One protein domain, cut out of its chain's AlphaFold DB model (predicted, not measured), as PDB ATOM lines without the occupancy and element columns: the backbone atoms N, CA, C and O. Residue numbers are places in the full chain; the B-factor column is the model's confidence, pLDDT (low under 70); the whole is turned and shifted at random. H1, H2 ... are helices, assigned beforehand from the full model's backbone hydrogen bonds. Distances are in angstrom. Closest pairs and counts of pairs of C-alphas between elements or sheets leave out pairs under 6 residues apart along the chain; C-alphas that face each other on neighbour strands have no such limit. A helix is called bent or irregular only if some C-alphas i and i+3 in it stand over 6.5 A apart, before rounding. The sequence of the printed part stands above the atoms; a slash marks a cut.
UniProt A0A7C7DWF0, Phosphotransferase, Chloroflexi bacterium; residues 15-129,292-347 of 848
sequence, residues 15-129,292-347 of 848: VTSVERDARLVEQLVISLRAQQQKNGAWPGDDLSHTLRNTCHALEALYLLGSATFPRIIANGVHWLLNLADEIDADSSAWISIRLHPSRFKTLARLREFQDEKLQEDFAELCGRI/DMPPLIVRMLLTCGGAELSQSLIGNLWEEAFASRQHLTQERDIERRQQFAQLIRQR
ATOM      1  N   VAL A  15     -13.027  14.134 -47.492       66.12
ATOM      2  CA  VAL A  15     -12.559  13.904 -46.108       66.12
ATOM      3  C   VAL A  15     -12.187  12.432 -45.884       66.12
ATOM      4  O   VAL A  15     -13.028  11.549 -46.132       66.12
ATOM      5  N   THR A  16     -10.963  12.179 -45.405       77.44
ATOM      6  CA  THR A  16     -10.430  10.838 -45.086       77.44
ATOM      7  C   THR A  16     -11.192  10.190 -43.916       77.44
ATOM      8  O   THR A  16     -11.917  10.870 -43.188       77.44
ATOM      9  N   SER A  17     -11.088   8.869 -43.721       76.56
ATOM     10  CA  SER A  17     -11.723   8.202 -42.564       76.56
ATOM     11  C   SER A  17     -11.183   8.737 -41.235       76.56
ATOM     12  O   SER A  17     -11.970   9.023 -40.339       76.56
ATOM     13  N   VAL A  18      -9.871   8.976 -41.165       80.56
ATOM     14  CA  VAL A  18      -9.175   9.523 -39.991       80.56
ATOM     15  C   VAL A  18      -9.699  10.914 -39.627       80.56
ATOM     16  O   VAL A  18     -10.003  11.173 -38.470       80.56
ATOM     17  N   GLU A  19      -9.898  11.800 -40.604       79.12
ATOM     18  CA  GLU A  19     -10.461  13.134 -40.353       79.12
ATOM     19  C   GLU A  19     -11.925  13.086 -39.883       79.12
ATOM     20  O   GLU A  19     -12.360  13.941 -39.105       79.12
ATOM     21  N   ARG A  20     -12.715  12.102 -40.340       79.31
ATOM     22  CA  ARG A  20     -14.092  11.911 -39.848       79.31
ATOM     23  C   ARG A  20     -14.090  11.427 -38.406       79.31
ATOM     24  O   ARG A  20     -14.837  11.975 -37.597       79.31
ATOM     25  N   ASP A  21     -13.247  10.448 -38.090       81.44
ATOM     26  CA  ASP A  21     -13.049   9.955 -36.725       81.44
ATOM     27  C   ASP A  21     -12.568  11.087 -35.802       81.44
ATOM     28  O   ASP A  21     -13.105  11.252 -34.707       81.44
ATOM     29  N   ALA A  22     -11.649  11.941 -36.272       82.62
ATOM     30  CA  ALA A  22     -11.144  13.086 -35.514       82.62
ATOM     31  C   ALA A  22     -12.263  14.085 -35.185       82.62
ATOM     32  O   ALA A  22     -12.437  14.475 -34.036       82.62
ATOM     33  N   ARG A  23     -13.099  14.445 -36.163       80.75
ATOM     34  CA  ARG A  23     -14.240  15.345 -35.918       80.75
ATOM     35  C   ARG A  23     -15.266  14.753 -34.951       80.75
ATOM     36  O   ARG A  23     -15.845  15.484 -34.152       80.75
ATOM     37  N   LEU A  24     -15.520  13.445 -35.031       81.00
ATOM     38  CA  LEU A  24     -16.427  12.763 -34.106       81.00
ATOM     39  C   LEU A  24     -15.868  12.791 -32.677       81.00
ATOM     40  O   LEU A  24     -16.586  13.157 -31.747       81.00
ATOM     41  N   VAL A  25     -14.588  12.458 -32.499       83.44
ATOM     42  CA  VAL A  25     -13.938  12.497 -31.184       83.44
ATOM     43  C   VAL A  25     -13.889  13.926 -30.632       83.44
ATOM     44  O   VAL A  25     -14.217  14.117 -29.467       83.44
ATOM     45  N   GLU A  26     -13.587  14.935 -31.451       83.50
ATOM     46  CA  GLU A  26     -13.619  16.356 -31.070       83.50
ATOM     47  C   GLU A  26     -14.984  16.757 -30.486       83.50
ATOM     48  O   GLU A  26     -15.058  17.267 -29.368       83.50
ATOM     49  N   GLN A  27     -16.082  16.430 -31.176       81.88
ATOM     50  CA  GLN A  27     -17.438  16.719 -30.696       81.88
ATOM     51  C   GLN A  27     -17.758  16.033 -29.363       81.88
ATOM     52  O   GLN A  27     -18.351  16.650 -28.471       81.88
ATOM     53  N   LEU A  28     -17.375  14.763 -29.214       84.00
ATOM     54  CA  LEU A  28     -17.596  14.016 -27.977       84.00
ATOM     55  C   LEU A  28     -16.758  14.590 -26.829       84.00
ATOM     56  O   LEU A  28     -17.270  14.744 -25.725       84.00
ATOM     57  N   VAL A  29     -15.511  14.982 -27.091       85.38
ATOM     58  CA  VAL A  29     -14.619  15.602 -26.105       85.38
ATOM     59  C   VAL A  29     -15.151  16.959 -25.652       85.38
ATOM     60  O   VAL A  29     -15.199  17.206 -24.450       85.38
ATOM     61  N   ILE A  30     -15.619  17.818 -26.562       82.56
ATOM     62  CA  ILE A  30     -16.270  19.093 -26.205       82.56
ATOM     63  C   ILE A  30     -17.463  18.843 -25.277       82.56
ATOM     64  O   ILE A  30     -17.611  19.519 -24.256       82.56
ATOM     65  N   SER A  31     -18.284  17.839 -25.596       83.38
ATOM     66  CA  SER A  31     -19.425  17.456 -24.764       83.38
ATOM     67  C   SER A  31     -18.984  16.986 -23.374       83.38
ATOM     68  O   SER A  31     -19.486  17.491 -22.370       83.38
ATOM     69  N   LEU A  32     -17.977  16.109 -23.292       85.75
ATOM     70  CA  LEU A  32     -17.419  15.645 -22.020       85.75
ATOM     71  C   LEU A  32     -16.892  16.808 -21.175       85.75
ATOM     72  O   LEU A  32     -17.152  16.861 -19.976       85.75
ATOM     73  N   ARG A  33     -16.214  17.787 -21.781       85.56
ATOM     74  CA  ARG A  33     -15.735  18.980 -21.065       85.56
ATOM     75  C   ARG A  33     -16.882  19.811 -20.497       85.56
ATOM     76  O   ARG A  33     -16.774  20.307 -19.383       85.56
ATOM     77  N   ALA A  34     -17.965  19.967 -21.256       83.25
ATOM     78  CA  ALA A  34     -19.132  20.732 -20.829       83.25
ATOM     79  C   ALA A  34     -19.936  20.038 -19.714       83.25
ATOM     80  O   ALA A  34     -20.633  20.711 -18.959       83.25
ATOM     81  N   GLN A  35     -19.849  18.708 -19.620       86.88
ATOM     82  CA  GLN A  35     -20.574  17.899 -18.638       86.88
ATOM     83  C   GLN A  35     -19.852  17.758 -17.290       86.88
ATOM     84  O   GLN A  35     -20.501  17.386 -16.311       86.88
ATOM     85  N   GLN A  36     -18.546  18.053 -17.212       91.50
ATOM     86  CA  GLN A  36     -17.813  17.973 -15.947       91.50
ATOM     87  C   GLN A  36     -18.363  19.000 -14.947       91.50
ATOM     88  O   GLN A  36     -18.405  20.204 -15.211       91.50
ATOM     89  N   GLN A  37     -18.767  18.528 -13.771       89.81
ATOM     90  CA  GLN A  37     -19.225  19.380 -12.681       89.81
ATOM     91  C   GLN A  37     -18.059  20.136 -12.028       89.81
ATOM     92  O   GLN A  37     -16.886  19.801 -12.186       89.81
ATOM     93  N   LYS A  38     -18.382  21.172 -11.243       85.69
ATOM     94  CA  LYS A  38     -17.376  22.004 -10.558       85.69
ATOM     95  C   LYS A  38     -16.484  21.217  -9.590       85.69
ATOM     96  O   LYS A  38     -15.348  21.625  -9.384       85.69
ATOM     97  N   ASN A  39     -16.995  20.130  -9.012       84.25
ATOM     98  CA  ASN A  39     -16.243  19.228  -8.134       84.25
ATOM     99  C   ASN A  39     -15.332  18.251  -8.901       84.25
ATOM    100  O   ASN A  39     -14.558  17.549  -8.271       84.25
ATOM    101  N   GLY A  40     -15.396  18.215 -10.238       87.75
ATOM    102  CA  GLY A  40     -14.579  17.340 -11.081       87.75
ATOM    103  C   GLY A  40     -15.266  16.054 -11.542       87.75
ATOM    104  O   GLY A  40     -14.708  15.369 -12.402       87.75
ATOM    105  N   ALA A  41     -16.468  15.755 -11.042       92.00
ATOM    106  CA  ALA A  41     -17.220  14.551 -11.388       92.00
ATOM    107  C   ALA A  41     -17.980  14.679 -12.720       92.00
ATOM    108  O   ALA A  41     -18.422  15.766 -13.104       92.00
ATOM    109  N   TRP A  42     -18.196  13.546 -13.390       92.88
ATOM    110  CA  TRP A  42     -19.166  13.416 -14.480       92.88
ATOM    111  C   TRP A  42     -20.438  12.757 -13.952       92.88
ATOM    112  O   TRP A  42     -20.368  11.614 -13.498       92.88
ATOM    113  N   PRO A  43     -21.585  13.454 -13.989       89.06
ATOM    114  CA  PRO A  43     -22.798  12.980 -13.339       89.06
ATOM    115  C   PRO A  43     -23.332  11.695 -13.983       89.06
ATOM    116  O   PRO A  43     -23.193  11.481 -15.187       89.06
ATOM    117  N   GLY A  44     -23.973  10.864 -13.166       86.25
ATOM    118  CA  GLY A  44     -24.846   9.767 -13.585       86.25
ATOM    119  C   GLY A  44     -26.065   9.676 -12.662       86.25
ATOM    120  O   GLY A  44     -26.200  10.470 -11.731       86.25
ATOM    121  N   ASP A  45     -26.939   8.699 -12.906       86.19
ATOM    122  CA  ASP A  45     -28.188   8.491 -12.142       86.19
ATOM    123  C   ASP A  45     -27.983   8.305 -10.628       86.19
ATOM    124  O   ASP A  45     -28.832   8.681  -9.822       86.19
ATOM    125  N   ASP A  46     -26.853   7.714 -10.241       88.12
ATOM    126  CA  ASP A  46     -26.452   7.509  -8.854       88.12
ATOM    127  C   ASP A  46     -24.934   7.708  -8.688       88.12
ATOM    128  O   ASP A  46     -24.204   8.001  -9.642       88.12
ATOM    129  N   LEU A  47     -24.435   7.567  -7.459       86.56
ATOM    130  CA  LEU A  47     -23.022   7.790  -7.151       86.56
ATOM    131  C   LEU A  47     -22.093   6.724  -7.758       86.56
ATOM    132  O   LEU A  47     -20.978   7.042  -8.166       86.56
ATOM    133  N   SER A  48     -22.552   5.475  -7.881       87.00
ATOM    134  CA  SER A  48     -21.799   4.400  -8.542       87.00
ATOM    135  C   SER A  48     -21.725   4.633 -10.054       87.00
ATOM    136  O   SER A  48     -20.684   4.450 -10.688       87.00
ATOM    137  N   HIS A  49     -22.815   5.113 -10.650       87.75
ATOM    138  CA  HIS A  49     -22.876   5.545 -12.038       87.75
ATOM    139  C   HIS A  49     -21.970   6.763 -12.275       87.75
ATOM    140  O   HIS A  49     -21.145   6.725 -13.182       87.75
ATOM    141  N   THR A  50     -22.016   7.775 -11.406       90.38
ATOM    142  CA  THR A  50     -21.129   8.955 -11.436       90.38
ATOM    143  C   THR A  50     -19.652   8.553 -11.359       90.38
ATOM    144  O   THR A  50     -18.825   9.048 -12.128       90.38
ATOM    145  N   LEU A  51     -19.308   7.603 -10.481       91.81
ATOM    146  CA  LEU A  51     -17.953   7.063 -10.373       91.81
ATOM    147  C   LEU A  51     -17.512   6.401 -11.678       91.81
ATOM    148  O   LEU A  51     -16.430   6.707 -12.184       91.81
ATOM    149  N   ARG A  52     -18.344   5.523 -12.250       89.56
ATOM    150  CA  ARG A  52     -18.045   4.849 -13.523       89.56
ATOM    151  C   ARG A  52     -17.903   5.843 -14.675       89.56
ATOM    152  O   ARG A  52     -16.926   5.747 -15.414       89.56
ATOM    153  N   ASN A  53     -18.800   6.821 -14.785       90.31
ATOM    154  CA  ASN A  53     -18.748   7.868 -15.812       90.31
ATOM    155  C   ASN A  53     -17.468   8.686 -15.697       90.31
ATOM    156  O   ASN A  53     -16.773   8.894 -16.690       90.31
ATOM    157  N   THR A  54     -17.114   9.077 -14.473       93.31
ATOM    158  CA  THR A  54     -15.879   9.813 -14.190       93.31
ATOM    159  C   THR A  54     -14.647   8.990 -14.561       93.31
ATOM    160  O   THR A  54     -13.762   9.496 -15.247       93.31
ATOM    161  N   CYS A  55     -14.612   7.704 -14.198       94.19
ATOM    162  CA  CYS A  55     -13.532   6.796 -14.577       94.19
ATOM    163  C   CYS A  55     -13.390   6.682 -16.102       94.19
ATOM    164  O   CYS A  55     -12.306   6.881 -16.646       94.19
ATOM    165  N   HIS A  56     -14.490   6.426 -16.816       91.25
ATOM    166  CA  HIS A  56     -14.463   6.300 -18.271       91.25
ATOM    167  C   HIS A  56     -14.064   7.604 -18.972       91.25
ATOM    168  O   HIS A  56     -13.276   7.565 -19.919       91.25
ATOM    169  N   ALA A  57     -14.568   8.753 -18.511       91.94
ATOM    170  CA  ALA A  57     -14.213  10.060 -19.055       91.94
ATOM    171  C   ALA A  57     -12.722  10.362 -18.858       91.94
ATOM    172  O   ALA A  57     -12.053  10.776 -19.805       91.94
ATOM    173  N   LEU A  58     -12.181  10.099 -17.667       93.25
ATOM    174  CA  LEU A  58     -10.764  10.298 -17.377       93.25
ATOM    175  C   LEU A  58      -9.865   9.395 -18.223       93.25
ATOM    176  O   LEU A  58      -8.895   9.881 -18.801       93.25
ATOM    177  N   GLU A  59     -10.201   8.112 -18.358       91.25
ATOM    178  CA  GLU A  59      -9.459   7.189 -19.222       91.25
ATOM    179  C   GLU A  59      -9.464   7.640 -20.687       91.25
ATOM    180  O   GLU A  59      -8.426   7.609 -21.349       91.25
ATOM    181  N   ALA A  60     -10.619   8.077 -21.194       89.62
ATOM    182  CA  ALA A  60     -10.764   8.558 -22.564       89.62
ATOM    183  C   ALA A  60      -9.952   9.842 -22.811       89.62
ATOM    184  O   ALA A  60      -9.247   9.943 -23.813       89.62
ATOM    185  N   LEU A  61     -10.006  10.803 -21.884       88.00
ATOM    186  CA  LEU A  61      -9.246  12.054 -21.977       88.00
ATOM    187  C   LEU A  61      -7.739  11.831 -21.832       88.00
ATOM    188  O   LEU A  61      -6.955  12.514 -22.486       88.00
ATOM    189  N   TYR A  62      -7.321  10.865 -21.015       88.25
ATOM    190  CA  TYR A  62      -5.911  10.524 -20.858       88.25
ATOM    191  C   TYR A  62      -5.310   9.905 -22.124       88.25
ATOM    192  O   TYR A  62      -4.162  10.197 -22.458       88.25
ATOM    193  N   LEU A  63      -6.091   9.123 -22.880       86.00
ATOM    194  CA  LEU A  63      -5.667   8.586 -24.180       86.00
ATOM    195  C   LEU A  63      -5.392   9.674 -25.231       86.00
ATOM    196  O   LEU A  63      -4.589   9.447 -26.128       86.00
ATOM    197  N   LEU A  64      -5.990  10.864 -25.100       78.62
ATOM    198  CA  LEU A  64      -5.707  12.034 -25.952       78.62
ATOM    199  C   LEU A  64      -4.407  12.768 -25.574       78.62
ATOM    200  O   LEU A  64      -4.061  13.783 -26.184       78.62
ATOM    201  N   GLY A  65      -3.698  12.276 -24.557       76.25
ATOM    202  CA  GLY A  65      -2.508  12.892 -23.990       76.25
ATOM    203  C   GLY A  65      -2.842  13.788 -22.798       76.25
ATOM    204  O   GLY A  65      -3.594  14.758 -22.906       76.25
ATOM    205  N   SER A  66      -2.214  13.504 -21.656       65.25
ATOM    206  CA  SER A  66      -2.385  14.253 -20.401       65.25
ATOM    207  C   SER A  66      -2.091  15.754 -20.535       65.25
ATOM    208  O   SER A  66      -2.723  16.574 -19.868       65.25
ATOM    209  N   ALA A  67      -1.186  16.130 -21.444       63.97
ATOM    210  CA  ALA A  67      -0.824  17.518 -21.721       63.97
ATOM    211  C   ALA A  67      -1.957  18.340 -22.367       63.97
ATOM    212  O   ALA A  67      -1.957  19.566 -22.253       63.97
ATOM    213  N   THR A  68      -2.929  17.690 -23.013       70.31
ATOM    214  CA  THR A  68      -4.025  18.364 -23.728       70.31
ATOM    215  C   THR A  68      -5.124  18.840 -22.769       70.31
ATOM    216  O   THR A  68      -5.733  19.887 -22.991       70.31
ATOM    217  N   PHE A  69      -5.350  18.127 -21.655       79.38
ATOM    218  CA  PHE A  69      -6.432  18.414 -20.696       79.38
ATOM    219  C   PHE A  69      -5.998  18.409 -19.216       79.38
ATOM    220  O   PHE A  69      -6.710  17.847 -18.378       79.38
ATOM    221  N   PRO A  70      -4.888  19.073 -18.838       77.69
ATOM    222  CA  PRO A  70      -4.273  18.899 -17.520       77.69
ATOM    223  C   PRO A  70      -5.218  19.268 -16.371       77.69
ATOM    224  O   PRO A  70      -5.325  18.536 -15.395       77.69
ATOM    225  N   ARG A  71      -5.978  20.364 -16.504       80.88
ATOM    226  CA  ARG A  71      -6.910  20.815 -15.458       80.88
ATOM    227  C   ARG A  71      -8.126  19.900 -15.296       80.88
ATOM    228  O   ARG A  71      -8.579  19.682 -14.182       80.88
ATOM    229  N   ILE A  72      -8.674  19.404 -16.402       85.19
ATOM    230  CA  ILE A  72      -9.895  18.584 -16.396       85.19
ATOM    231  C   ILE A  72      -9.593  17.211 -15.802       85.19
ATOM    232  O   ILE A  72     -10.346  16.737 -14.952       85.19
ATOM    233  N   ILE A  73      -8.458  16.626 -16.200       88.62
ATOM    234  CA  ILE A  73      -7.954  15.376 -15.633       88.62
ATOM    235  C   ILE A  73      -7.647  15.569 -14.145       88.62
ATOM    236  O   ILE A  73      -8.165  14.809 -13.334       88.62
ATOM    237  N   ALA A  74      -6.913  16.625 -13.767       87.00
ATOM    238  CA  ALA A  74      -6.587  16.900 -12.366       87.00
ATOM    239  C   ALA A  74      -7.831  17.056 -11.476       87.00
ATOM    240  O   ALA A  74      -7.862  16.517 -10.376       87.00
ATOM    241  N   ASN A  75      -8.880  17.736 -11.953       88.69
ATOM    242  CA  ASN A  75     -10.131  17.872 -11.204       88.69
ATOM    243  C   ASN A  75     -10.817  16.517 -10.966       88.69
ATOM    244  O   ASN A  75     -11.281  16.252  -9.861       88.69
ATOM    245  N   GLY A  76     -10.893  15.655 -11.987       92.25
ATOM    246  CA  GLY A  76     -11.513  14.336 -11.832       92.25
ATOM    247  C   GLY A  76     -10.663  13.379 -10.991       92.25
ATOM    248  O   GLY A  76     -11.212  12.625 -10.193       92.25
ATOM    249  N   VAL A  77      -9.332  13.449 -11.103       93.81
ATOM    250  CA  VAL A  77      -8.395  12.738 -10.213       93.81
ATOM    251  C   VAL A  77      -8.601  13.183  -8.770       93.81
ATOM    252  O   VAL A  77      -8.782  12.341  -7.896       93.81
ATOM    253  N   HIS A  78      -8.648  14.494  -8.523       91.62
ATOM    254  CA  HIS A  78      -8.916  15.050  -7.201       91.62
ATOM    255  C   HIS A  78     -10.241  14.531  -6.637       91.62
ATOM    256  O   HIS A  78     -10.289  14.113  -5.484       91.62
ATOM    257  N   TRP A  79     -11.302  14.502  -7.443       93.56
ATOM    258  CA  TRP A  79     -12.583  13.939  -7.023       93.56
ATOM    259  C   TRP A  79     -12.480  12.448  -6.658       93.56
ATOM    260  O   TRP A  79     -12.945  12.039  -5.599       93.56
ATOM    261  N   LEU A  80     -11.803  11.631  -7.477       93.81
ATOM    262  CA  LEU A  80     -11.603  10.204  -7.186       93.81
ATOM    263  C   LEU A  80     -10.747   9.956  -5.934       93.81
ATOM    264  O   LEU A  80     -10.982   8.973  -5.229       93.81
ATOM    265  N   LEU A  81      -9.760  10.806  -5.647       91.44
ATOM    266  CA  LEU A  81      -8.930  10.693  -4.444       91.44
ATOM    267  C   LEU A  81      -9.728  11.043  -3.181       91.44
ATOM    268  O   LEU A  81      -9.684  10.286  -2.214       91.44
ATOM    269  N   ASN A  82     -10.530  12.109  -3.232       88.38
ATOM    270  CA  ASN A  82     -11.306  12.615  -2.092       88.38
ATOM    271  C   ASN A  82     -12.697  11.979  -1.947       88.38
ATOM    272  O   ASN A  82     -13.475  12.391  -1.093       88.38
ATOM    273  N   LEU A  83     -13.028  10.963  -2.748       83.56
ATOM    274  CA  LEU A  83     -14.359  10.354  -2.752       83.56
ATOM    275  C   LEU A  83     -14.779   9.802  -1.378       83.56
ATOM    276  O   LEU A  83     -15.954   9.831  -1.029       83.56
ATOM    277  N   ALA A  84     -13.814   9.321  -0.591       74.12
ATOM    278  CA  ALA A  84     -14.050   8.884   0.781       74.12
ATOM    279  C   ALA A  84     -14.413  10.058   1.712       74.12
ATOM    280  O   ALA A  84     -15.136   9.885   2.673       74.12
ATOM    281  N   ASP A  85     -13.967  11.279   1.456       78.50
ATOM    282  CA  ASP A  85     -14.280  12.405   2.345       78.50
ATOM    283  C   ASP A  85     -15.634  13.058   2.004       78.50
ATOM    284  O   ASP A  85     -16.200  13.786   2.816       78.50
ATOM    285  N   GLU A  86     -16.185  12.763   0.820       75.56
ATOM    286  CA  GLU A  86     -17.467  13.297   0.339       75.56
ATOM    287  C   GLU A  86     -18.692  12.448   0.730       75.56
ATOM    288  O   GLU A  86     -19.826  12.899   0.558       75.56
ATOM    289  N   ILE A  87     -18.498  11.225   1.236       79.31
ATOM    290  CA  ILE A  87     -19.587  10.279   1.524       79.31
ATOM    291  C   ILE A  87     -19.672  10.039   3.028       79.31
ATOM    292  O   ILE A  87     -18.666   9.825   3.695       79.31
ATOM    293  N   ASP A  88     -20.891  10.038   3.562       75.38
ATOM    294  CA  ASP A  88     -21.136   9.693   4.959       75.38
ATOM    295  C   ASP A  88     -20.696   8.246   5.245       75.38
ATOM    296  O   ASP A  88     -21.139   7.308   4.568       75.38
ATOM    297  N   ALA A  89     -19.837   8.064   6.251       77.25
ATOM    298  CA  ALA A  89     -19.329   6.760   6.666       77.25
ATOM    299  C   ALA A  89     -20.451   5.818   7.143       77.25
ATOM    300  O   ALA A  89     -20.305   4.598   7.047       77.25
ATOM    301  N   ASP A  90     -21.583   6.377   7.586       79.88
ATOM    302  CA  ASP A  90     -22.763   5.625   8.022       79.88
ATOM    303  C   ASP A  90     -23.671   5.188   6.851       79.88
ATOM    304  O   ASP A  90     -24.652   4.459   7.036       79.88
ATOM    305  N   SER A  91     -23.352   5.587   5.614       83.19
ATOM    306  CA  SER A  91     -24.099   5.189   4.419       83.19
ATOM    307  C   SER A  91     -23.910   3.707   4.088       83.19
ATOM    308  O   SER A  91     -22.794   3.190   4.017       83.19
ATOM    309  N   SER A  92     -24.999   3.017   3.737       77.81
ATOM    310  CA  SER A  92     -24.952   1.625   3.261       77.81
ATOM    311  C   SER A  92     -24.147   1.442   1.964       77.81
ATOM    312  O   SER A  92     -23.709   0.331   1.665       77.81
ATOM    313  N   ALA A  93     -23.914   2.522   1.210       80.19
ATOM    314  CA  ALA A  93     -23.101   2.537  -0.005       80.19
ATOM    315  C   ALA A  93     -21.624   2.909   0.244       80.19
ATOM    316  O   ALA A  93     -20.821   2.860  -0.686       80.19
ATOM    317  N   TRP A  94     -21.242   3.261   1.477       85.12
ATOM    318  CA  TRP A  94     -19.891   3.721   1.819       85.12
ATOM    319  C   TRP A  94     -18.798   2.768   1.318       85.12
ATOM    320  O   TRP A  94     -17.890   3.161   0.586       85.12
ATOM    321  N   ILE A  95     -18.922   1.481   1.655       86.62
ATOM    322  CA  ILE A  95     -17.926   0.460   1.305       86.62
ATOM    323  C   ILE A  95     -17.870   0.229  -0.208       86.62
ATOM    324  O   ILE A  95     -16.777   0.134  -0.763       86.62
ATOM    325  N   SER A  96     -19.020   0.136  -0.884       86.12
ATOM    326  CA  SER A  96     -19.074  -0.171  -2.319       86.12
ATOM    327  C   SER A  96     -18.579   0.981  -3.194       86.12
ATOM    328  O   SER A  96     -18.103   0.728  -4.299       86.12
ATOM    329  N   ILE A  97     -18.644   2.223  -2.703       88.62
ATOM    330  CA  ILE A  97     -18.131   3.403  -3.404       88.62
ATOM    331  C   ILE A  97     -16.659   3.670  -3.068       88.62
ATOM    332  O   ILE A  97     -15.853   3.813  -3.989       88.62
ATOM    333  N   ARG A  98     -16.269   3.665  -1.781       91.69
ATOM    334  CA  ARG A  98     -14.862   3.847  -1.366       91.69
ATOM    335  C   ARG A  98     -13.956   2.797  -2.005       91.69
ATOM    336  O   ARG A  98     -12.915   3.135  -2.567       91.69
ATOM    337  N   LEU A  99     -14.377   1.532  -1.958       93.69
ATOM    338  CA  LEU A  99     -13.619   0.397  -2.487       93.69
ATOM    339  C   LEU A  99     -14.004   0.032  -3.925       93.69
ATOM    340  O   LEU A  99     -13.723  -1.079  -4.367       93.69
ATOM    341  N   HIS A 100     -14.645   0.927  -4.679       94.25
ATOM    342  CA  HIS A 100     -15.073   0.596  -6.032       94.25
ATOM    343  C   HIS A 100     -13.860   0.282  -6.943       94.25
ATOM    344  O   HIS A 100     -13.049   1.176  -7.195       94.25
ATOM    345  N   PRO A 101     -13.744  -0.926  -7.535       94.88
ATOM    346  CA  PRO A 101     -12.551  -1.343  -8.285       94.88
ATOM    347  C   PRO A 101     -12.127  -0.385  -9.415       94.88
ATOM    348  O   PRO A 101     -10.941  -0.102  -9.582       94.88
ATOM    349  N   SER A 102     -13.085   0.176 -10.166       94.25
ATOM    350  CA  SER A 102     -12.789   1.106 -11.272       94.25
ATOM    351  C   SER A 102     -12.042   2.377 -10.850       94.25
ATOM    352  O   SER A 102     -11.303   2.921 -11.673       94.25
ATOM    353  N   ARG A 103     -12.194   2.829  -9.593       94.94
ATOM    354  CA  ARG A 103     -11.463   3.978  -9.025       94.94
ATOM    355  C   ARG A 103      -9.962   3.710  -9.079       94.94
ATOM    356  O   ARG A 103      -9.214   4.484  -9.669       94.94
ATOM    357  N   PHE A 104      -9.544   2.570  -8.532       95.75
ATOM    358  CA  PHE A 104      -8.140   2.174  -8.450       95.75
ATOM    359  C   PHE A 104      -7.545   1.912  -9.827       95.75
ATOM    360  O   PHE A 104      -6.469   2.420 -10.126       95.75
ATOM    361  N   LYS A 105      -8.278   1.207 -10.695       95.06
ATOM    362  CA  LYS A 105      -7.846   0.950 -12.074       95.06
ATOM    363  C   LYS A 105      -7.574   2.248 -12.834       95.06
ATOM    364  O   LYS A 105      -6.547   2.383 -13.495       95.06
ATOM    365  N   THR A 106      -8.488   3.212 -12.726       95.50
ATOM    366  CA  THR A 106      -8.349   4.516 -13.388       95.50
ATOM    367  C   THR A 106      -7.141   5.268 -12.842       95.50
ATOM    368  O   THR A 106      -6.296   5.694 -13.620       95.50
ATOM    369  N   LEU A 107      -7.009   5.386 -11.519       95.06
ATOM    370  CA  LEU A 107      -5.896   6.104 -10.890       95.06
ATOM    371  C   LEU A 107      -4.535   5.450 -11.178       95.06
ATOM    372  O   LEU A 107      -3.577   6.160 -11.477       95.06
ATOM    373  N   ALA A 108      -4.458   4.116 -11.197       93.81
ATOM    374  CA  ALA A 108      -3.260   3.386 -11.609       93.81
ATOM    375  C   ALA A 108      -2.868   3.723 -13.057       93.81
ATOM    376  O   ALA A 108      -1.725   4.091 -13.322       93.81
ATOM    377  N   ARG A 109      -3.839   3.701 -13.980       91.50
ATOM    378  CA  ARG A 109      -3.628   4.024 -15.400       91.50
ATOM    379  C   ARG A 109      -3.209   5.478 -15.633       91.50
ATOM    380  O   ARG A 109      -2.403   5.760 -16.520       91.50
ATOM    381  N   LEU A 110      -3.739   6.400 -14.831       91.88
ATOM    382  CA  LEU A 110      -3.366   7.818 -14.837       91.88
ATOM    383  C   LEU A 110      -2.021   8.093 -14.149       91.88
ATOM    384  O   LEU A 110      -1.526   9.211 -14.245       91.88
ATOM    385  N   ARG A 111      -1.413   7.083 -13.505       91.94
ATOM    386  CA  ARG A 111      -0.186   7.181 -12.691       91.94
ATOM    387  C   ARG A 111      -0.339   8.034 -11.425       91.94
ATOM    388  O   ARG A 111       0.643   8.539 -10.896       91.94
ATOM    389  N   GLU A 112      -1.558   8.122 -10.905       92.31
ATOM    390  CA  GLU A 112      -1.942   8.886  -9.711       92.31
ATOM    391  C   GLU A 112      -2.224   7.934  -8.533       92.31
ATOM    392  O   GLU A 112      -3.268   7.991  -7.889       92.31
ATOM    393  N   PHE A 113      -1.303   6.991  -8.288       92.00
ATOM    394  CA  PHE A 113      -1.455   5.916  -7.291       92.00
ATOM    395  C   PHE A 113      -0.526   6.064  -6.070       92.00
ATOM    396  O   PHE A 113      -0.257   5.108  -5.346       92.00
ATOM    397  N   GLN A 114       0.026   7.259  -5.862       87.44
ATOM    398  CA  GLN A 114       1.010   7.513  -4.800       87.44
ATOM    399  C   GLN A 114       0.375   7.882  -3.453       87.44
ATOM    400  O   GLN A 114       1.077   7.903  -2.448       87.44
ATOM    401  N   ASP A 115      -0.927   8.165  -3.432       89.62
ATOM    402  CA  ASP A 115      -1.656   8.537  -2.223       89.62
ATOM    403  C   ASP A 115      -1.730   7.372  -1.219       89.62
ATOM    404  O   ASP A 115      -2.097   6.249  -1.570       89.62
ATOM    405  N   GLU A 116      -1.361   7.643   0.034       88.88
ATOM    406  CA  GLU A 116      -1.218   6.625   1.083       88.88
ATOM    407  C   GLU A 116      -2.583   6.019   1.463       88.88
ATOM    408  O   GLU A 116      -2.731   4.798   1.523       88.88
ATOM    409  N   LYS A 117      -3.622   6.858   1.582       88.81
ATOM    410  CA  LYS A 117      -5.003   6.440   1.881       88.81
ATOM    411  C   LYS A 117      -5.593   5.603   0.744       88.81
ATOM    412  O   LYS A 117      -6.270   4.606   0.988       88.81
ATOM    413  N   LEU A 118      -5.308   5.955  -0.511       92.00
ATOM    414  CA  LEU A 118      -5.687   5.154  -1.676       92.00
ATOM    415  C   LEU A 118      -5.028   3.767  -1.655       92.00
ATOM    416  O   LEU A 118      -5.675   2.778  -2.007       92.00
ATOM    417  N   GLN A 119      -3.756   3.677  -1.263       92.19
ATOM    418  CA  GLN A 119      -3.046   2.400  -1.161       92.19
ATOM    419  C   GLN A 119      -3.606   1.524  -0.035       92.19
ATOM    420  O   GLN A 119      -3.761   0.318  -0.236       92.19
ATOM    421  N   GLU A 120      -3.970   2.112   1.106       92.06
ATOM    422  CA  GLU A 120      -4.668   1.419   2.197       92.06
ATOM    423  C   GLU A 120      -6.040   0.896   1.755       92.06
ATOM    424  O   GLU A 120      -6.341  -0.289   1.931       92.06
ATOM    425  N   ASP A 121      -6.844   1.743   1.103       93.75
ATOM    426  CA  ASP A 121      -8.137   1.360   0.532       93.75
ATOM    427  C   ASP A 121      -7.973   0.206  -0.475       93.75
ATOM    428  O   ASP A 121      -8.743  -0.759  -0.469       93.75
ATOM    429  N   PHE A 122      -6.953   0.265  -1.337       94.94
ATOM    430  CA  PHE A 122      -6.694  -0.795  -2.308       94.94
ATOM    431  C   PHE A 122      -6.224  -2.090  -1.643       94.94
ATOM    432  O   PHE A 122      -6.649  -3.173  -2.044       94.94
ATOM    433  N   ALA A 123      -5.392  -2.006  -0.604       93.56
ATOM    434  CA  ALA A 123      -4.979  -3.165   0.178       93.56
ATOM    435  C   ALA A 123      -6.182  -3.834   0.862       93.56
ATOM    436  O   ALA A 123      -6.281  -5.065   0.856       93.56
ATOM    437  N   GLU A 124      -7.133  -3.050   1.380       94.12
ATOM    438  CA  GLU A 124      -8.395  -3.572   1.909       94.12
ATOM    439  C   GLU A 124      -9.226  -4.252   0.813       94.12
ATOM    440  O   GLU A 124      -9.717  -5.364   1.020       94.12
ATOM    441  N   LEU A 125      -9.360  -3.628  -0.364       95.00
ATOM    442  CA  LEU A 125     -10.057  -4.220  -1.507       95.00
ATOM    443  C   LEU A 125      -9.432  -5.566  -1.908       95.00
ATOM    444  O   LEU A 125     -10.136  -6.563  -2.059       95.00
ATOM    445  N   CYS A 126      -8.106  -5.611  -2.020       94.44
ATOM    446  CA  CYS A 126      -7.328  -6.821  -2.264       94.44
ATOM    447  C   CYS A 126      -7.554  -7.892  -1.181       94.44
ATOM    448  O   CYS A 126      -7.654  -9.075  -1.499       94.44
ATOM    449  N   GLY A 127      -7.684  -7.491   0.087       92.81
ATOM    450  CA  GLY A 127      -7.995  -8.382   1.208       92.81
ATOM    451  C   GLY A 127      -9.390  -9.017   1.148       92.81
ATOM    452  O   GLY A 127      -9.641  -9.993   1.854       92.81
ATOM    453  N   ARG A 128     -10.287  -8.504   0.295       94.75
ATOM    454  CA  ARG A 128     -11.632  -9.059   0.051       94.75
ATOM    455  C   ARG A 128     -11.680 -10.084  -1.084       94.75
ATOM    456  O   ARG A 128     -12.750 -10.649  -1.329       94.75
ATOM    457  N   ILE A 129     -10.560 -10.338  -1.764       94.62
ATOM    458  CA  ILE A 129     -10.442 -11.463  -2.695       94.62
ATOM    459  C   ILE A 129     -10.404 -12.762  -1.883       94.62
ATOM    460  O   ILE A 129      -9.527 -12.953  -1.038       94.62
ATOM    461  N   ASP A 292     -22.628   6.797 -20.000       76.38
ATOM    462  CA  ASP A 292     -21.290   6.208 -20.120       76.38
ATOM    463  C   ASP A 292     -20.846   5.862 -21.556       76.38
ATOM    464  O   ASP A 292     -19.686   5.508 -21.791       76.38
ATOM    465  N   MET A 293     -21.730   6.000 -22.545       85.56
ATOM    466  CA  MET A 293     -21.424   5.688 -23.945       85.56
ATOM    467  C   MET A 293     -20.452   6.676 -24.604       85.56
ATOM    468  O   MET A 293     -19.535   6.210 -25.286       85.56
ATOM    469  N   PRO A 294     -20.574   8.010 -24.436       85.88
ATOM    470  CA  PRO A 294     -19.669   8.957 -25.089       85.88
ATOM    471  C   PRO A 294     -18.182   8.740 -24.741       85.88
ATOM    472  O   PRO A 294     -17.381   8.647 -25.676       85.88
ATOM    473  N   PRO A 295     -17.783   8.576 -23.459       87.38
ATOM    474  CA  PRO A 295     -16.404   8.227 -23.117       87.38
ATOM    475  C   PRO A 295     -15.916   6.918 -23.751       87.38
ATOM    476  O   PRO A 295     -14.787   6.845 -24.237       87.38
ATOM    477  N   LEU A 296     -16.760   5.880 -23.774       87.44
ATOM    478  CA  LEU A 296     -16.403   4.575 -24.333       87.44
ATOM    479  C   LEU A 296     -16.236   4.621 -25.856       87.44
ATOM    480  O   LEU A 296     -15.325   3.988 -26.383       87.44
ATOM    481  N   ILE A 297     -17.058   5.405 -26.560       88.94
ATOM    482  CA  ILE A 297     -16.908   5.640 -28.003       88.94
ATOM    483  C   ILE A 297     -15.581   6.350 -28.286       88.94
ATOM    484  O   ILE A 297     -14.845   5.910 -29.166       88.94
ATOM    485  N   VAL A 298     -15.241   7.398 -27.522       88.12
ATOM    486  CA  VAL A 298     -13.945   8.091 -27.655       88.12
ATOM    487  C   VAL A 298     -12.795   7.111 -27.446       88.12
ATOM    488  O   VAL A 298     -11.894   7.022 -28.277       88.12
ATOM    489  N   ARG A 299     -12.848   6.324 -26.368       87.75
ATOM    490  CA  ARG A 299     -11.824   5.330 -26.043       87.75
ATOM    491  C   ARG A 299     -11.671   4.276 -27.145       87.75
ATOM    492  O   ARG A 299     -10.543   3.924 -27.491       87.75
ATOM    493  N   MET A 300     -12.777   3.795 -27.709       90.62
ATOM    494  CA  MET A 300     -12.771   2.845 -28.823       90.62
ATOM    495  C   MET A 300     -12.143   3.462 -30.075       90.62
ATOM    496  O   MET A 300     -11.181   2.901 -30.593       90.62
ATOM    497  N   LEU A 301     -12.594   4.646 -30.499       88.50
ATOM    498  CA  LEU A 301     -12.069   5.317 -31.693       88.50
ATOM    499  C   LEU A 301     -10.569   5.598 -31.578       88.50
ATOM    500  O   LEU A 301      -9.836   5.350 -32.527       88.50
ATOM    501  N   LEU A 302     -10.095   6.048 -30.414       85.38
ATOM    502  CA  LEU A 302      -8.668   6.295 -30.182       85.38
ATOM    503  C   LEU A 302      -7.836   5.013 -30.190       85.38
ATOM    504  O   LEU A 302      -6.728   5.009 -30.718       85.38
ATOM    505  N   THR A 303      -8.376   3.921 -29.644       85.31
ATOM    506  CA  THR A 303      -7.684   2.625 -29.660       85.31
ATOM    507  C   THR A 303      -7.599   2.068 -31.084       85.31
ATOM    508  O   THR A 303      -6.544   1.583 -31.483       85.31
ATOM    509  N   CYS A 304      -8.672   2.187 -31.870       85.69
ATOM    510  CA  CYS A 304      -8.730   1.686 -33.244       85.69
ATOM    511  C   CYS A 304      -8.004   2.584 -34.262       85.69
ATOM    512  O   CYS A 304      -7.448   2.086 -35.236       85.69
ATOM    513  N   GLY A 305      -8.026   3.906 -34.070       80.56
ATOM    514  CA  GLY A 305      -7.457   4.894 -34.998       80.56
ATOM    515  C   GLY A 305      -5.960   5.166 -34.813       80.56
ATOM    516  O   GLY A 305      -5.339   5.807 -35.661       80.56
ATOM    517  N   GLY A 306      -5.366   4.684 -33.718       78.69
ATOM    518  CA  GLY A 306      -3.926   4.739 -33.473       78.69
ATOM    519  C   GLY A 306      -3.331   6.156 -33.401       78.69
ATOM    520  O   GLY A 306      -3.986   7.141 -33.046       78.69
ATOM    521  N   ALA A 307      -2.035   6.256 -33.716       76.00
ATOM    522  CA  ALA A 307      -1.269   7.500 -33.590       76.00
ATOM    523  C   ALA A 307      -1.698   8.590 -34.590       76.00
ATOM    524  O   ALA A 307      -1.639   9.775 -34.264       76.00
ATOM    525  N   GLU A 308      -2.152   8.200 -35.784       77.56
ATOM    526  CA  GLU A 308      -2.549   9.117 -36.860       77.56
ATOM    527  C   GLU A 308      -3.800   9.924 -36.480       77.56
ATOM    528  O   GLU A 308      -3.813  11.154 -36.574       77.56
ATOM    529  N   LEU A 309      -4.818   9.249 -35.933       80.75
ATOM    530  CA  LEU A 309      -6.017   9.895 -35.397       80.75
ATOM    531  C   LEU A 309      -5.681  10.848 -34.241       80.75
ATOM    532  O   LEU A 309      -6.181  11.973 -34.188       80.75
ATOM    533  N   SER A 310      -4.801  10.416 -33.337       73.94
ATOM    534  CA  SER A 310      -4.387  11.209 -32.174       73.94
ATOM    535  C   SER A 310      -3.686  12.513 -32.581       73.94
ATOM    536  O   SER A 310      -3.964  13.567 -32.010       73.94
ATOM    537  N   GLN A 311      -2.824  12.479 -33.605       75.44
ATOM    538  CA  GLN A 311      -2.153  13.675 -34.131       75.44
ATOM    539  C   GLN A 311      -3.130  14.646 -34.802       75.44
ATOM    540  O   GLN A 311      -3.069  15.849 -34.538       75.44
ATOM    541  N   SER A 312      -4.061  14.137 -35.617       78.00
ATOM    542  CA  SER A 312      -5.095  14.967 -36.250       78.00
ATOM    543  C   SER A 312      -5.995  15.654 -35.216       78.00
ATOM    544  O   SER A 312      -6.408  16.794 -35.420       78.00
ATOM    545  N   LEU A 313      -6.286  14.982 -34.101       77.31
ATOM    546  CA  LEU A 313      -7.137  15.500 -33.029       77.31
ATOM    547  C   LEU A 313      -6.507  16.640 -32.237       77.31
ATOM    548  O   LEU A 313      -7.185  17.619 -31.921       77.31
ATOM    549  N   ILE A 314      -5.216  16.524 -31.920       71.50
ATOM    550  CA  ILE A 314      -4.486  17.568 -31.197       71.50
ATOM    551  C   ILE A 314      -4.531  18.880 -31.996       71.50
ATOM    552  O   ILE A 314      -4.811  19.923 -31.412       71.50
ATOM    553  N   GLY A 315      -4.355  18.835 -33.323       69.94
ATOM    554  CA  GLY A 315      -4.457  20.020 -34.185       69.94
ATOM    555  C   GLY A 315      -5.787  20.771 -34.038       69.94
ATOM    556  O   GLY A 315      -5.787  21.963 -33.729       69.94
ATOM    557  N   ASN A 316      -6.915  20.066 -34.165       73.81
ATOM    558  CA  ASN A 316      -8.251  20.673 -34.083       73.81
ATOM    559  C   ASN A 316      -8.556  21.255 -32.690       73.81
ATOM    560  O   ASN A 316      -9.057  22.373 -32.563       73.81
ATOM    561  N   LEU A 317      -8.214  20.519 -31.627       69.25
ATOM    562  CA  LEU A 317      -8.499  20.927 -30.246       69.25
ATOM    563  C   LEU A 317      -7.717  22.187 -29.827       69.25
ATOM    564  O   LEU A 317      -8.199  22.971 -29.003       69.25
ATOM    565  N   TRP A 318      -6.526  22.414 -30.395       67.62
ATOM    566  CA  TRP A 318      -5.736  23.628 -30.158       67.62
ATOM    567  C   TRP A 318      -6.346  24.876 -30.813       67.62
ATOM    568  O   TRP A 318      -6.373  25.938 -30.182       67.62
ATOM    569  N   GLU A 319      -6.868  24.763 -32.037       68.06
ATOM    570  CA  GLU A 319      -7.533  25.874 -32.736       68.06
ATOM    571  C   GLU A 319      -8.789  26.344 -31.984       68.06
ATOM    572  O   GLU A 319      -8.997  27.546 -31.778       68.06
ATOM    573  N   GLU A 320      -9.588  25.406 -31.473       64.88
ATOM    574  CA  GLU A 320     -10.792  25.710 -30.696       64.88
ATOM    575  C   GLU A 320     -10.468  26.325 -29.319       64.88
ATOM    576  O   GLU A 320     -11.119  27.281 -28.868       64.88
ATOM    577  N   ALA A 321      -9.423  25.829 -28.644       58.84
ATOM    578  CA  ALA A 321      -8.958  26.385 -27.375       58.84
ATOM    579  C   ALA A 321      -8.472  27.839 -27.521       58.84
ATOM    580  O   ALA A 321      -8.699  28.662 -26.626       58.84
ATOM    581  N   PHE A 322      -7.848  28.175 -28.653       59.59
ATOM    582  CA  PHE A 322      -7.419  29.539 -28.955       59.59
ATOM    583  C   PHE A 322      -8.615  30.482 -29.177       59.59
ATOM    584  O   PHE A 322      -8.672  31.553 -28.565       59.59
ATOM    585  N   ALA A 323      -9.614  30.058 -29.962       58.88
ATOM    586  CA  ALA A 323     -10.839  30.830 -30.204       58.88
ATOM    587  C   ALA A 323     -11.639  31.086 -28.908       58.88
ATOM    588  O   ALA A 323     -12.075  32.208 -28.638       58.88
ATOM    589  N   SER A 324     -11.749  30.073 -28.046       56.75
ATOM    590  CA  SER A 324     -12.452  30.168 -26.757       56.75
ATOM    591  C   SER A 324     -11.770  31.133 -25.775       56.75
ATOM    592  O   SER A 324     -12.429  31.844 -25.012       56.75
ATOM    593  N   ARG A 325     -10.431  31.196 -25.793       53.06
ATOM    594  CA  ARG A 325      -9.644  32.074 -24.912       53.06
ATOM    595  C   ARG A 325      -9.760  33.554 -25.289       53.06
ATOM    596  O   ARG A 325      -9.765  34.403 -24.395       53.06
ATOM    597  N   GLN A 326      -9.885  33.874 -26.579       55.47
ATOM    598  CA  GLN A 326     -10.155  35.246 -27.022       55.47
ATOM    599  C   GLN A 326     -11.527  35.736 -26.540       55.47
ATOM    600  O   GLN A 326     -11.620  36.844 -26.014       55.47
ATOM    601  N   HIS A 327     -12.558  34.888 -26.618       55.34
ATOM    602  CA  HIS A 327     -13.916  35.229 -26.178       55.34
ATOM    603  C   HIS A 327     -13.991  35.523 -24.666       55.34
ATOM    604  O   HIS A 327     -14.494  36.564 -24.252       55.34
ATOM    605  N   LEU A 328     -13.395  34.666 -23.828       57.28
ATOM    606  CA  LEU A 328     -13.374  34.850 -22.366       57.28
ATOM    607  C   LEU A 328     -12.603  36.101 -21.915       57.28
ATOM    608  O   LEU A 328     -12.909  36.696 -20.880       57.28
ATOM    609  N   THR A 329     -11.574  36.497 -22.667       60.56
ATOM    610  CA  THR A 329     -10.801  37.710 -22.363       60.56
ATOM    611  C   THR A 329     -11.643  38.959 -22.628       60.56
ATOM    612  O   THR A 329     -11.654  39.870 -21.803       60.56
ATOM    613  N   GLN A 330     -12.421  38.964 -23.716       61.09
ATOM    614  CA  GLN A 330     -13.359  40.046 -24.024       61.09
ATOM    615  C   GLN A 330     -14.465  40.165 -22.968       61.09
ATOM    616  O   GLN A 330     -14.738  41.270 -22.502       61.09
ATOM    617  N   GLU A 331     -15.051  39.048 -22.525       63.38
ATOM    618  CA  GLU A 331     -16.072  39.047 -21.466       63.38
ATOM    619  C   GLU A 331     -15.535  39.614 -20.143       63.38
ATOM    620  O   GLU A 331     -16.156  40.490 -19.542       63.38
ATOM    621  N   ARG A 332     -14.333  39.197 -19.724       69.62
ATOM    622  CA  ARG A 332     -13.690  39.708 -18.500       69.62
ATOM    623  C   ARG A 332     -13.350  41.190 -18.563       69.62
ATOM    624  O   ARG A 332     -13.364  41.859 -17.531       69.62
ATOM    625  N   ASP A 333     -12.985  41.701 -19.732       67.69
ATOM    626  CA  ASP A 333     -12.702  43.126 -19.904       67.69
ATOM    627  C   ASP A 333     -13.989  43.962 -19.893       67.69
ATOM    628  O   ASP A 333     -13.991  45.068 -19.347       67.69
ATOM    629  N   ILE A 334     -15.100  43.430 -20.413       69.00
ATOM    630  CA  ILE A 334     -16.431  44.045 -20.285       69.00
ATOM    631  C   ILE A 334     -16.843  44.111 -18.808       69.00
ATOM    632  O   ILE A 334     -17.247  45.173 -18.333       69.00
ATOM    633  N   GLU A 335     -16.674  43.018 -18.067       69.19
ATOM    634  CA  GLU A 335     -17.016  42.932 -16.642       69.19
ATOM    635  C   GLU A 335     -16.176  43.911 -15.796       69.19
ATOM    636  O   GLU A 335     -16.713  44.663 -14.978       69.19
ATOM    637  N   ARG A 336     -14.865  44.014 -16.067       75.31
ATOM    638  CA  ARG A 336     -13.979  45.003 -15.421       75.31
ATOM    639  C   ARG A 336     -14.390  46.446 -15.725       75.31
ATOM    640  O   ARG A 336     -14.415  47.276 -14.818       75.31
ATOM    641  N   ARG A 337     -14.751  46.760 -16.975       72.50
ATOM    642  CA  ARG A 337     -15.253  48.097 -17.349       72.50
ATOM    643  C   ARG A 337     -16.543  48.447 -16.606       72.50
ATOM    644  O   ARG A 337     -16.696  49.588 -16.177       72.50
ATOM    645  N   GLN A 338     -17.444  47.482 -16.420       69.56
ATOM    646  CA  GLN A 338     -18.674  47.679 -15.647       69.56
ATOM    647  C   GLN A 338     -18.381  47.965 -14.166       69.56
ATOM    648  O   GLN A 338     -18.958  48.899 -13.607       69.56
ATOM    649  N   GLN A 339     -17.442  47.235 -13.556       69.81
ATOM    650  CA  GLN A 339     -17.009  47.473 -12.172       69.81
ATOM    651  C   GLN A 339     -16.364  48.857 -11.997       69.81
ATOM    652  O   GLN A 339     -16.696  49.580 -11.056       69.81
ATOM    653  N   PHE A 340     -15.498  49.279 -12.925       75.69
ATOM    654  CA  PHE A 340     -14.910  50.623 -12.900       75.69
ATOM    655  C   PHE A 340     -15.965  51.722 -13.059       75.69
ATOM    656  O   PHE A 340     -15.942  52.701 -12.318       75.69
ATOM    657  N   ALA A 341     -16.933  51.546 -13.963       70.25
ATOM    658  CA  ALA A 341     -18.027  52.498 -14.129       70.25
ATOM    659  C   ALA A 341     -18.885  52.634 -12.856       70.25
ATOM    660  O   ALA A 341     -19.310  53.740 -12.522       70.25
ATOM    661  N   GLN A 342     -19.124  51.538 -12.125       70.62
ATOM    662  CA  GLN A 342     -19.824  51.575 -10.835       70.62
ATOM    663  C   GLN A 342     -19.019  52.311  -9.758       70.62
ATOM    664  O   GLN A 342     -19.580  53.169  -9.078       70.62
ATOM    665  N   LEU A 343     -17.716  52.034  -9.642       75.12
ATOM    666  CA  LEU A 343     -16.831  52.722  -8.695       75.12
ATOM    667  C   LEU A 343     -16.775  54.235  -8.943       75.12
ATOM    668  O   LEU A 343     -16.826  55.008  -7.990       75.12
ATOM    669  N   ILE A 344     -16.711  54.664 -10.208       71.12
ATOM    670  CA  ILE A 344     -16.727  56.089 -10.573       71.12
ATOM    671  C   ILE A 344     -18.070  56.724 -10.191       71.12
ATOM    672  O   ILE A 344     -18.086  57.757  -9.530       71.12
ATOM    673  N   ARG A 345     -19.206  56.093 -10.528       70.62
ATOM    674  CA  ARG A 345     -20.545  56.616 -10.183       70.62
ATOM    675  C   ARG A 345     -20.763  56.791  -8.681       70.62
ATOM    676  O   ARG A 345     -21.477  57.699  -8.290       70.62
ATOM    677  N   GLN A 346     -20.167  55.935  -7.851       69.62
ATOM    678  CA  GLN A 346     -20.257  56.035  -6.387       69.62
ATOM    679  C   GLN A 346     -19.424  57.182  -5.795       69.62
ATOM    680  O   GLN A 346     -19.632  57.537  -4.639       69.62
ATOM    681  N   ARG A 347     -18.468  57.736  -6.552       67.56
ATOM    682  CA  ARG A 347     -17.538  58.781  -6.091       67.56
ATOM    683  C   ARG A 347     -17.770  60.153  -6.722       67.56
ATOM    684  O   ARG A 347     -17.069  61.093  -6.368       67.56
TER     685      ARG A 347
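AT A GLANCE: This is residues 15 to 129 and 292 to 347 of the 848 residues of the protein "Phosphotransferase" of Chloroflexi bacterium (UniProt A0A7C7DWF0). A body of shorter helices sends out one long helical arm, H7b of the bent helix H7, whose residues 321 to 347 stick out free. In the body H1, H2 and the short arm H7a make a bundle, three helices roughly side by side; H3 and H5 pack on H2, with H6 beyond H5. The printed part has 171 residues with seven named helices, H1 to H7 in order, and no named strand: all helix. It is loose, with a radius of gyration of the C-alphas of 19.9 A, and flat, spanning 65 by 56 by 30 A.

HOW THE PARTS SIT: Look first at H7, residues 293 to 347, assigned as one helix by its hydrogen bonds but bent: C-alphas 304 and 307 are 9.5 A apart. Its arms H7a, residues 293 to 304, and H7b, residues 307 to 347, stand at a steep tilt of 43 degrees. H1, residues 17 to 35, touches H7a, closest at C-alphas Val 25 and Val 298, 5.6 A; its residues 18 to 26 alone touch H7b, closest at C-alphas Ala 22 and Leu 313, 5.3 A. The hub H2, residues 47 to 63, touches H7a, closest at C-alphas Ala 60 and Arg 299, 4.9 A. H3, residues 70 to 82, forms a helical hairpin with H2, closest at C-alphas Leu 58 and Ile 73, 6.1 A. H5, residues 101 to 109, touches H2, closest at C-alphas Cys 55 and Thr 106, 5.8 A. H4, residues 94 to 98, only just touches residues 47 to 51 of H2, and H6, residues 116 to 127, only just touches H5, each with 3 pairs of C-alphas within 8 A. O i to N i+4 pairs are within hydrogen-bond range throughout, but for H7b, 36 of 37.

IN THESE COORDINATES: Find C-alpha 17 at (-11.723, 8.202, -42.564); H1 runs 27.3 A from there. H2 measures 24.3 A. H7b runs 60.4 A to C-alpha 347 at (-17.538, 58.781, -6.091).

THE WHOLE: The C-alphas of Ile 129 and Arg 347 are farthest apart, 70.7 A. Residues 130 to 291 are not printed; the gap is 27.1 A. Links H1 to H2 and H3 to H4 are long. Low confidence includes residues 317 to 335.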